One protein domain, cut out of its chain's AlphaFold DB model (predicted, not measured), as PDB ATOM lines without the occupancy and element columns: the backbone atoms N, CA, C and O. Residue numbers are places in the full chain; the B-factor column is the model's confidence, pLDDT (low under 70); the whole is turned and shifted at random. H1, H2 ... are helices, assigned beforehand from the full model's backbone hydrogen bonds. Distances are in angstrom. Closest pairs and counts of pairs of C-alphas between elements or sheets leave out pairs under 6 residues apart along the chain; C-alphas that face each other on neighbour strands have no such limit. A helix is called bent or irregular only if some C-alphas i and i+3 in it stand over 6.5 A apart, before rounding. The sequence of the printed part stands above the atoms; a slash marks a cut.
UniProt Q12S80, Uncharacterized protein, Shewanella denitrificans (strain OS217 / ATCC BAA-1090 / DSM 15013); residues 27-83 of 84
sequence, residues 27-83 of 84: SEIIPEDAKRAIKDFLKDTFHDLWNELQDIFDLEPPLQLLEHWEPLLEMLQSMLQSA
ATOM      1  N   SER A  27     211.862  78.729  -7.641       75.31
ATOM      2  CA  SER A  27     211.489  79.826  -6.754       75.31
ATOM      3  C   SER A  27     212.514  79.984  -5.631       75.31
ATOM      4  O   SER A  27     212.742  79.069  -4.843       75.31
ATOM      5  N   GLU A  28     213.128  81.161  -5.539       76.56
ATOM      6  CA  GLU A  28     213.996  81.542  -4.412       76.56
ATOM      7  C   GLU A  28     213.188  82.096  -3.225       76.56
ATOM      8  O   GLU A  28     213.724  82.285  -2.137       76.56
ATOM      9  N   ILE A  29     211.890  82.346  -3.436       76.38
ATOM     10  CA  ILE A  29     210.976  82.949  -2.456       76.38
ATOM     11  C   ILE A  29     210.476  81.892  -1.463       76.38
ATOM     12  O   ILE A  29     210.257  82.182  -0.290       76.38
ATOM     13  N   ILE A  30     210.297  80.655  -1.932       75.12
ATOM     14  CA  ILE A  30     209.775  79.552  -1.128       75.12
ATOM     15  C   ILE A  30     210.958  78.798  -0.497       75.12
ATOM     16  O   ILE A  30     211.838  78.346  -1.230       75.12
ATOM     17  N   PRO A  31     211.008  78.616   0.835       78.44
ATOM     18  CA  PRO A  31     212.072  77.847   1.478       78.44
ATOM     19  C   PRO A  31     212.032  76.367   1.067       78.44
ATOM     20  O   PRO A  31     210.964  75.813   0.815       78.44
ATOM     21  N   GLU A  32     213.189  75.697   1.028       79.25
ATOM     22  CA  GLU A  32     213.319  74.301   0.559       79.25
ATOM     23  C   GLU A  32     212.385  73.311   1.285       79.25
ATOM     24  O   GLU A  32     211.832  72.411   0.649       79.25
ATOM     25  N   ASP A  33     212.149  73.499   2.589       79.25
ATOM     26  CA  ASP A  33     211.186  72.687   3.350       79.25
ATOM     27  C   ASP A  33     209.746  72.888   2.857       79.25
ATOM     28  O   ASP A  33     209.018  71.916   2.645       79.25
ATOM     29  N   ALA A  34     209.347  74.134   2.587       77.94
ATOM     30  CA  ALA A  34     208.034  74.433   2.027       77.94
ATOM     31  C   ALA A  34     207.913  73.922   0.587       77.94
ATOM     32  O   ALA A  34     206.875  73.374   0.231       77.94
ATOM     33  N   LYS A  35     208.974  73.992  -0.232       81.56
ATOM     34  CA  LYS A  35     208.970  73.402  -1.582       81.56
ATOM     35  C   LYS A  35     208.681  71.908  -1.547       81.56
ATOM     36  O   LYS A  35     207.923  71.423  -2.380       81.56
ATOM     37  N   ARG A  36     209.283  71.169  -0.606       81.31
ATOM     38  CA  ARG A  36     209.019  69.732  -0.430       81.31
ATOM     39  C   ARG A  36     207.584  69.471  -0.003       81.31
ATOM     40  O   ARG A  36     206.930  68.649  -0.632       81.31
ATOM     41  N   ALA A  37     207.089  70.198   0.995       81.00
ATOM     42  CA  ALA A  37     205.716  70.053   1.473       81.00
ATOM     43  C   ALA A  37     204.684  70.387   0.384       81.00
ATOM     44  O   ALA A  37     203.725  69.645   0.202       81.00
ATOM     45  N   ILE A  38     204.918  71.450  -0.392       77.50
ATOM     46  CA  ILE A  38     204.103  71.799  -1.558       77.50
ATOM     47  C   ILE A  38     204.189  70.680  -2.583       77.50
ATOM     48  O   ILE A  38     203.160  70.203  -3.019       77.50
ATOM     49  N   LYS A  39     205.381  70.211  -2.958       79.12
ATOM     50  CA  LYS A  39     205.528  69.131  -3.943       79.12
ATOM     51  C   LYS A  39     204.825  67.843  -3.536       79.12
ATOM     52  O   LYS A  39     204.220  67.225  -4.401       79.12
ATOM     53  N   ASP A  40     204.909  67.443  -2.271       81.38
ATOM     54  CA  ASP A  40     204.230  66.245  -1.771       81.38
ATOM     55  C   ASP A  40     202.713  66.450  -1.736       81.38
ATOM     56  O   ASP A  40     201.985  65.616  -2.265       81.38
ATOM     57  N   PHE A  41     202.238  67.594  -1.225       76.44
ATOM     58  CA  PHE A  41     200.817  67.953  -1.257       76.44
ATOM     59  C   PHE A  41     200.282  67.982  -2.684       76.44
ATOM     60  O   PHE A  41     199.229  67.416  -2.972       76.44
ATOM     61  N   LEU A  42     201.035  68.612  -3.584       73.81
ATOM     62  CA  LEU A  42     200.713  68.660  -4.987       73.81
ATOM     63  C   LEU A  42     200.695  67.239  -5.526       73.81
ATOM     64  O   LEU A  42     199.661  66.839  -5.997       73.81
ATOM     65  N   LYS A  43     201.731  66.420  -5.386       74.69
ATOM     66  CA  LYS A  43     201.749  65.047  -5.912       74.69
ATOM     67  C   LYS A  43     200.594  64.163  -5.409       74.69
ATOM     68  O   LYS A  43     200.037  63.421  -6.217       74.69
ATOM     69  N   ASP A  44     200.229  64.253  -4.129       70.44
ATOM     70  CA  ASP A  44     199.112  63.493  -3.542       70.44
ATOM     71  C   ASP A  44     197.741  64.017  -3.996       70.44
ATOM     72  O   ASP A  44     196.826  63.231  -4.229       70.44
ATOM     73  N   THR A  45     197.600  65.332  -4.180       64.06
ATOM     74  CA  THR A  45     196.348  65.963  -4.641       64.06
ATOM     75  C   THR A  45     196.240  65.965  -6.177       64.06
ATOM     76  O   THR A  45     195.142  65.957  -6.728       64.06
ATOM     77  N   PHE A  46     197.376  65.931  -6.888       68.88
ATOM     78  CA  PHE A  46     197.515  66.085  -8.344       68.88
ATOM     79  C   PHE A  46     197.217  64.808  -9.123       68.88
ATOM     80  O   PHE A  46     196.932  64.907 -10.315       68.88
ATOM     81  N   HIS A  47     197.309  63.625  -8.511       54.62
ATOM     82  CA  HIS A  47     197.126  62.368  -9.243       54.62
ATOM     83  C   HIS A  47     195.708  62.231  -9.829       54.62
ATOM     84  O   HIS A  47     195.551  61.666 -10.908       54.62
ATOM     85  N   ASP A  48     194.693  62.778  -9.152       50.47
ATOM     86  CA  ASP A  48     193.287  62.536  -9.501       50.47
ATOM     87  C   ASP A  48     192.533  63.758 -10.064       50.47
ATOM     88  O   ASP A  48     191.414  63.592 -10.548       50.47
ATOM     89  N   LEU A  49     193.110  64.970 -10.040       51.44
ATOM     90  CA  LEU A  49     192.334  66.212 -10.230       51.44
ATOM     91  C   LEU A  49     192.723  67.130 -11.400       51.44
ATOM     92  O   LEU A  49     191.965  68.058 -11.654       51.44
ATOM     93  N   TRP A  50     193.799  66.889 -12.165       56.06
ATOM     94  CA  TRP A  50     194.215  67.866 -13.190       56.06
ATOM     95  C   TRP A  50     193.967  67.513 -14.649       56.06
ATOM     96  O   TRP A  50     194.553  66.572 -15.187       56.06
ATOM     97  N   ASN A  51     193.251  68.417 -15.324       55.78
ATOM     98  CA  ASN A  51     193.441  68.685 -16.750       55.78
ATOM     99  C   ASN A  51     194.021  70.096 -17.009       55.78
ATOM    100  O   ASN A  51     194.715  70.256 -18.014       55.78
ATOM    101  N   GLU A  52     193.824  71.096 -16.127       59.03
ATOM    102  CA  GLU A  52     194.211  72.499 -16.395       59.03
ATOM    103  C   GLU A  52     194.810  73.257 -15.191       59.03
ATOM    104  O   GLU A  52     194.349  73.139 -14.068       59.03
ATOM    105  N   LEU A  53     195.790  74.148 -15.415       63.16
ATOM    106  CA  LEU A  53     196.426  74.971 -14.358       63.16
ATOM    107  C   LEU A  53     195.433  75.746 -13.463       63.16
ATOM    108  O   LEU A  53     195.788  76.102 -12.340       63.16
ATOM    109  N   GLN A  54     194.217  76.016 -13.948       65.44
ATOM    110  CA  GLN A  54     193.176  76.698 -13.183       65.44
ATOM    111  C   GLN A  54     192.688  75.905 -11.969       65.44
ATOM    112  O   GLN A  54     192.388  76.530 -10.955       65.44
ATOM    113  N   ASP A  55     192.731  74.568 -12.001       68.12
ATOM    114  CA  ASP A  55     192.236  73.761 -10.877       68.12
ATOM    115  C   ASP A  55     193.089  73.973  -9.595       68.12
ATOM    116  O   ASP A  55     192.662  73.624  -8.501       68.12
ATOM    117  N   ILE A  56     194.275  74.612  -9.694       68.88
ATOM    118  CA  ILE A  56     195.136  74.971  -8.535       68.88
ATOM    119  C   ILE A  56     194.500  76.064  -7.693       68.88
ATOM    120  O   ILE A  56     194.641  76.060  -6.472       68.88
ATOM    121  N   PHE A  57     193.800  76.993  -8.337       69.19
ATOM    122  CA  PHE A  57     193.191  78.128  -7.655       69.19
ATOM    123  C   PHE A  57     191.949  77.719  -6.857       69.19
ATOM    124  O   PHE A  57     191.602  78.404  -5.899       69.19
ATOM    125  N   ASP A  58     191.321  76.597  -7.217       70.75
ATOM    126  CA  ASP A  58     190.152  76.047  -6.527       70.75
ATOM    127  C   ASP A  58     190.517  75.097  -5.368       70.75
ATOM    128  O   ASP A  58     189.634  74.650  -4.632       70.75
ATOM    129  N   LEU A  59     191.804  74.788  -5.166       70.56
ATOM    130  CA  LEU A  59     192.253  73.929  -4.068       70.56
ATOM    131  C   LEU A  59     192.448  74.705  -2.765       70.56
ATOM    132  O   LEU A  59     193.112  75.742  -2.721       70.56
ATOM    133  N   GLU A  60     191.954  74.127  -1.669       72.19
ATOM    134  CA  GLU A  60     192.287  74.587  -0.323       72.19
ATOM    135  C   GLU A  60     193.670  74.055   0.092       72.19
ATOM    136  O   GLU A  60     193.851  72.839   0.230       72.19
ATOM    137  N   PRO A  61     194.662  74.934   0.319       72.75
ATOM    138  CA  PRO A  61     195.957  74.503   0.813       72.75
ATOM    139  C   PRO A  61     195.876  74.059   2.276       72.75
ATOM    140  O   PRO A  61     195.103  74.607   3.069       72.75
ATOM    141  N   PRO A  62     196.749  73.135   2.704       71.94
ATOM    142  CA  PRO A  62     196.910  72.838   4.115       71.94
ATOM    143  C   PRO A  62     197.458  74.069   4.852       71.94
ATOM    144  O   PRO A  62     198.258  74.832   4.311       71.94
ATOM    145  N   LEU A  63     197.082  74.227   6.126       73.75
ATOM    146  CA  LEU A  63     197.441  75.382   6.972       73.75
ATOM    147  C   LEU A  63     198.940  75.730   6.962       73.75
ATOM    148  O   LEU A  63     199.312  76.890   7.073       73.75
ATOM    149  N   GLN A  64     199.792  74.716   6.824       72.50
ATOM    150  CA  GLN A  64     201.253  74.833   6.812       72.50
ATOM    151  C   GLN A  64     201.790  75.504   5.541       72.50
ATOM    152  O   GLN A  64     202.913  75.995   5.531       72.50
ATOM    153  N   LEU A  65     201.001  75.490   4.467       73.31
ATOM    154  CA  LEU A  65     201.356  76.057   3.176       73.31
ATOM    155  C   LEU A  65     200.673  77.393   2.918       73.31
ATOM    156  O   LEU A  65     201.105  78.067   1.998       73.31
ATOM    157  N   LEU A  66     199.687  77.811   3.724       76.69
ATOM    158  CA  LEU A  66     198.966  79.080   3.543       76.69
ATOM    159  C   LEU A  66     199.902  80.284   3.372       76.69
ATOM    160  O   LEU A  66     199.706  81.067   2.449       76.69
ATOM    161  N   GLU A  67     200.951  80.390   4.196       77.62
ATOM    162  CA  GLU A  67     201.927  81.493   4.126       77.62
ATOM    163  C   GLU A  67     202.716  81.527   2.806       77.62
ATOM    164  O   GLU A  67     203.204  82.577   2.391       77.62
ATOM    165  N   HIS A  68     202.845  80.384   2.130       78.31
ATOM    166  CA  HIS A  68     203.561  80.244   0.862       78.31
ATOM    167  C   HIS A  68     202.629  79.960  -0.324       78.31
ATOM    168  O   HIS A  68     203.096  79.873  -1.459       78.31
ATOM    169  N   TRP A  69     201.325  79.824  -0.076       80.00
ATOM    170  CA  TRP A  69     200.333  79.465  -1.081       80.00
ATOM    171  C   TRP A  69     199.953  80.667  -1.930       80.00
ATOM    172  O   TRP A  69     200.002  80.580  -3.149       80.00
ATOM    173  N   GLU A  70     199.666  81.810  -1.303       79.75
ATOM    174  CA  GLU A  70     199.430  83.079  -2.005       79.75
ATOM    175  C   GLU A  70     200.558  83.438  -2.989       79.75
ATOM    176  O   GLU A  70     200.277  83.571  -4.182       79.75
ATOM    177  N   PRO A  71     201.841  83.506  -2.572       79.31
ATOM    178  CA  PRO A  71     202.927  83.823  -3.500       79.31
ATOM    179  C   PRO A  71     203.137  82.740  -4.570       79.31
ATOM    180  O   PRO A  71     203.588  83.040  -5.677       79.31
ATOM    181  N   LEU A  72     202.794  81.482  -4.280       76.69
ATOM    182  CA  LEU A  72     202.799  80.413  -5.275       76.69
ATOM    183  C   LEU A  72     201.702  80.622  -6.327       76.69
ATOM    184  O   LEU A  72     201.987  80.504  -7.517       76.69
ATOM    185  N   LEU A  73     200.482  80.975  -5.919       78.12
ATOM    186  CA  LEU A  73     199.377  81.275  -6.830       78.12
ATOM    187  C   LEU A  73     199.690  82.489  -7.713       78.12
ATOM    188  O   LEU A  73     199.482  82.419  -8.923       78.12
ATOM    189  N   GLU A  74     200.251  83.563  -7.153       80.19
ATOM    190  CA  GLU A  74     200.669  84.747  -7.922       80.19
ATOM    191  C   GLU A  74     201.757  84.415  -8.955       80.19
ATOM    192  O   GLU A  74     201.708  84.870 -10.106       80.19
ATOM    193  N   MET A  75     202.728  83.580  -8.569       78.50
ATOM    194  CA  MET A  75     203.765  83.091  -9.476       78.50
ATOM    195  C   MET A  75     203.146  82.277 -10.619       78.50
ATOM    196  O   MET A  75     203.456  82.515 -11.787       78.50
ATOM    197  N   LEU A  76     202.238  81.351 -10.307       74.75
ATOM    198  CA  LEU A  76     201.559  80.523 -11.306       74.75
ATOM    199  C   LEU A  76     200.654  81.337 -12.232       74.75
ATOM    200  O   LEU A  76     200.641  81.103 -13.442       74.75
ATOM    201  N   GLN A  77     199.947  82.328 -11.695       73.56
ATOM    202  CA  GLN A  77     199.122  83.247 -12.470       73.56
ATOM    203  C   GLN A  77     199.973  84.077 -13.442       73.56
ATOM    204  O   GLN A  77     199.605  84.243 -14.606       73.56
ATOM    205  N   SER A  78     201.146  84.532 -12.994       73.81
ATOM    206  CA  SER A  78     202.111  85.245 -13.838       73.81
ATOM    207  C   SER A  78     202.656  84.356 -14.962       73.81
ATOM    208  O   SER A  78     202.818  84.810 -16.095       73.81
ATOM    209  N   MET A  79     202.889  83.069 -14.684       67.00
ATOM    210  CA  MET A  79     203.320  82.098 -15.696       67.00
ATOM    211  C   MET A  79     202.226  81.808 -16.732       67.00
ATOM    212  O   MET A  79     202.530  81.715 -17.919       67.00
ATOM    213  N   LEU A  80     200.960  81.723 -16.309       66.06
ATOM    214  CA  LEU A  80     199.803  81.573 -17.199       66.06
ATOM    215  C   LEU A  80     199.665  82.749 -18.171       66.06
ATOM    216  O   LEU A  80     199.449  82.537 -19.360       66.06
ATOM    217  N   GLN A  81     199.830  83.983 -17.687       62.34
ATOM    218  CA  GLN A  81     199.757  85.167 -18.547       62.34
ATOM    219  C   GLN A  81     200.947  85.298 -19.505       62.34
ATOM    220  O   GLN A  81     200.793  85.855 -20.586       62.34
ATOM    221  N   SER A  82     202.119  84.772 -19.137       52.31
ATOM    222  CA  SER A  82     203.311  84.767 -19.996       52.31
ATOM    223  C   SER A  82     203.291  83.679 -21.082       52.31
ATOM    224  O   SER A  82     204.162  83.696 -21.953       52.31
ATOM    225  N   ALA A  83     202.374  82.711 -21.011       47.38
ATOM    226  CA  ALA A  83     202.281  81.592 -21.951       47.38
ATOM    227  C   ALA A  83     201.300  81.838 -23.121       47.38
ATOM    228  O   ALA A  83     201.135  80.944 -23.956       47.38
TER     229      ALA A  83
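Overview. This is residues 27 to 83 of the 84 residues of an uncharacterized protein of Shewanella denitrificans (strain OS217 / ATCC BAA-1090 / DSM 15013) (UniProt Q12S80). Two long helices, H1 and H3, make an open V: they come closest near their first residues and spread apart from there, and the short helix H2 sits between the two arms, nearest to the last residue of H1 and to the middle of H3. The V is loosely formed, since no two of the helices touch, and residues 57 to 65 run back from H2 to the corner where H3 begins. The printed part has 57 residues with three named helices, in the order H1, H2, H3, and no named strand; the class is all helix, with 39 of the residues in named elements. By its radius of gyration of the C-alphas, 11.2 A, the whole is compact, and the C-alphas span 27 by 26 by 15 A along their three main axes.

Along the chain. Residues 27 to 31 come before the first helix. H1 is residues 32 to 49, begins with C-alpha 32 at (213.319, 74.301, 0.559) and measures 24.9 A from first to last C-alpha. It has a kink of 29 degrees near residue 43, and it is only just irregular: C-alphas 45 and 48 are 6.7 A apart. A tight link of 3 residues leads to H2, residues 53 to 56, with C-alpha 53 at (196.426, 74.971, -14.358). A short link of 9 residues leads on to H3, residues 66 to 82, which measures 24.6 A and ends with C-alpha 82 at (203.311, 84.767, -19.996). H3 is also only just irregular, with C-alphas 67 and 70 at 6.8 A.

Arrangement. H1 and H3 are close but not clearly touching; their closest C-alphas are those of Ala 34 and His 68, 7.4 A apart. They run the same way at a steep tilt of 67 degrees, only just short of about perpendicular. H1 and H2 are close but not clearly touching, with the C-alphas of Leu 49 and Asp 55 closest at 7.6 A. H2 and H3 are close but not clearly touching, with the C-alphas of Ile 56 and Leu 73 closest at 7.8 A. Of the O i to N i+4 pairs, 11 of 14 in H1 and 11 of 13 in H3 are within hydrogen-bond range; H2 is too short for such a pair, and its 1 pair of O i to N i+3 is within range.

Size, cuts and confidence. The two C-alphas farthest apart are those of Leu 63 and Ala 83, at 30.0 A, while those of Ser 27 and Ala 83, the first and last printed, are 17.9 A apart. The printed part has no cut, and neither link is long. The mean pLDDT of the printed part is 71.4, and 18 residues are under 70, namely residues 45 to 57 and 79 to 83.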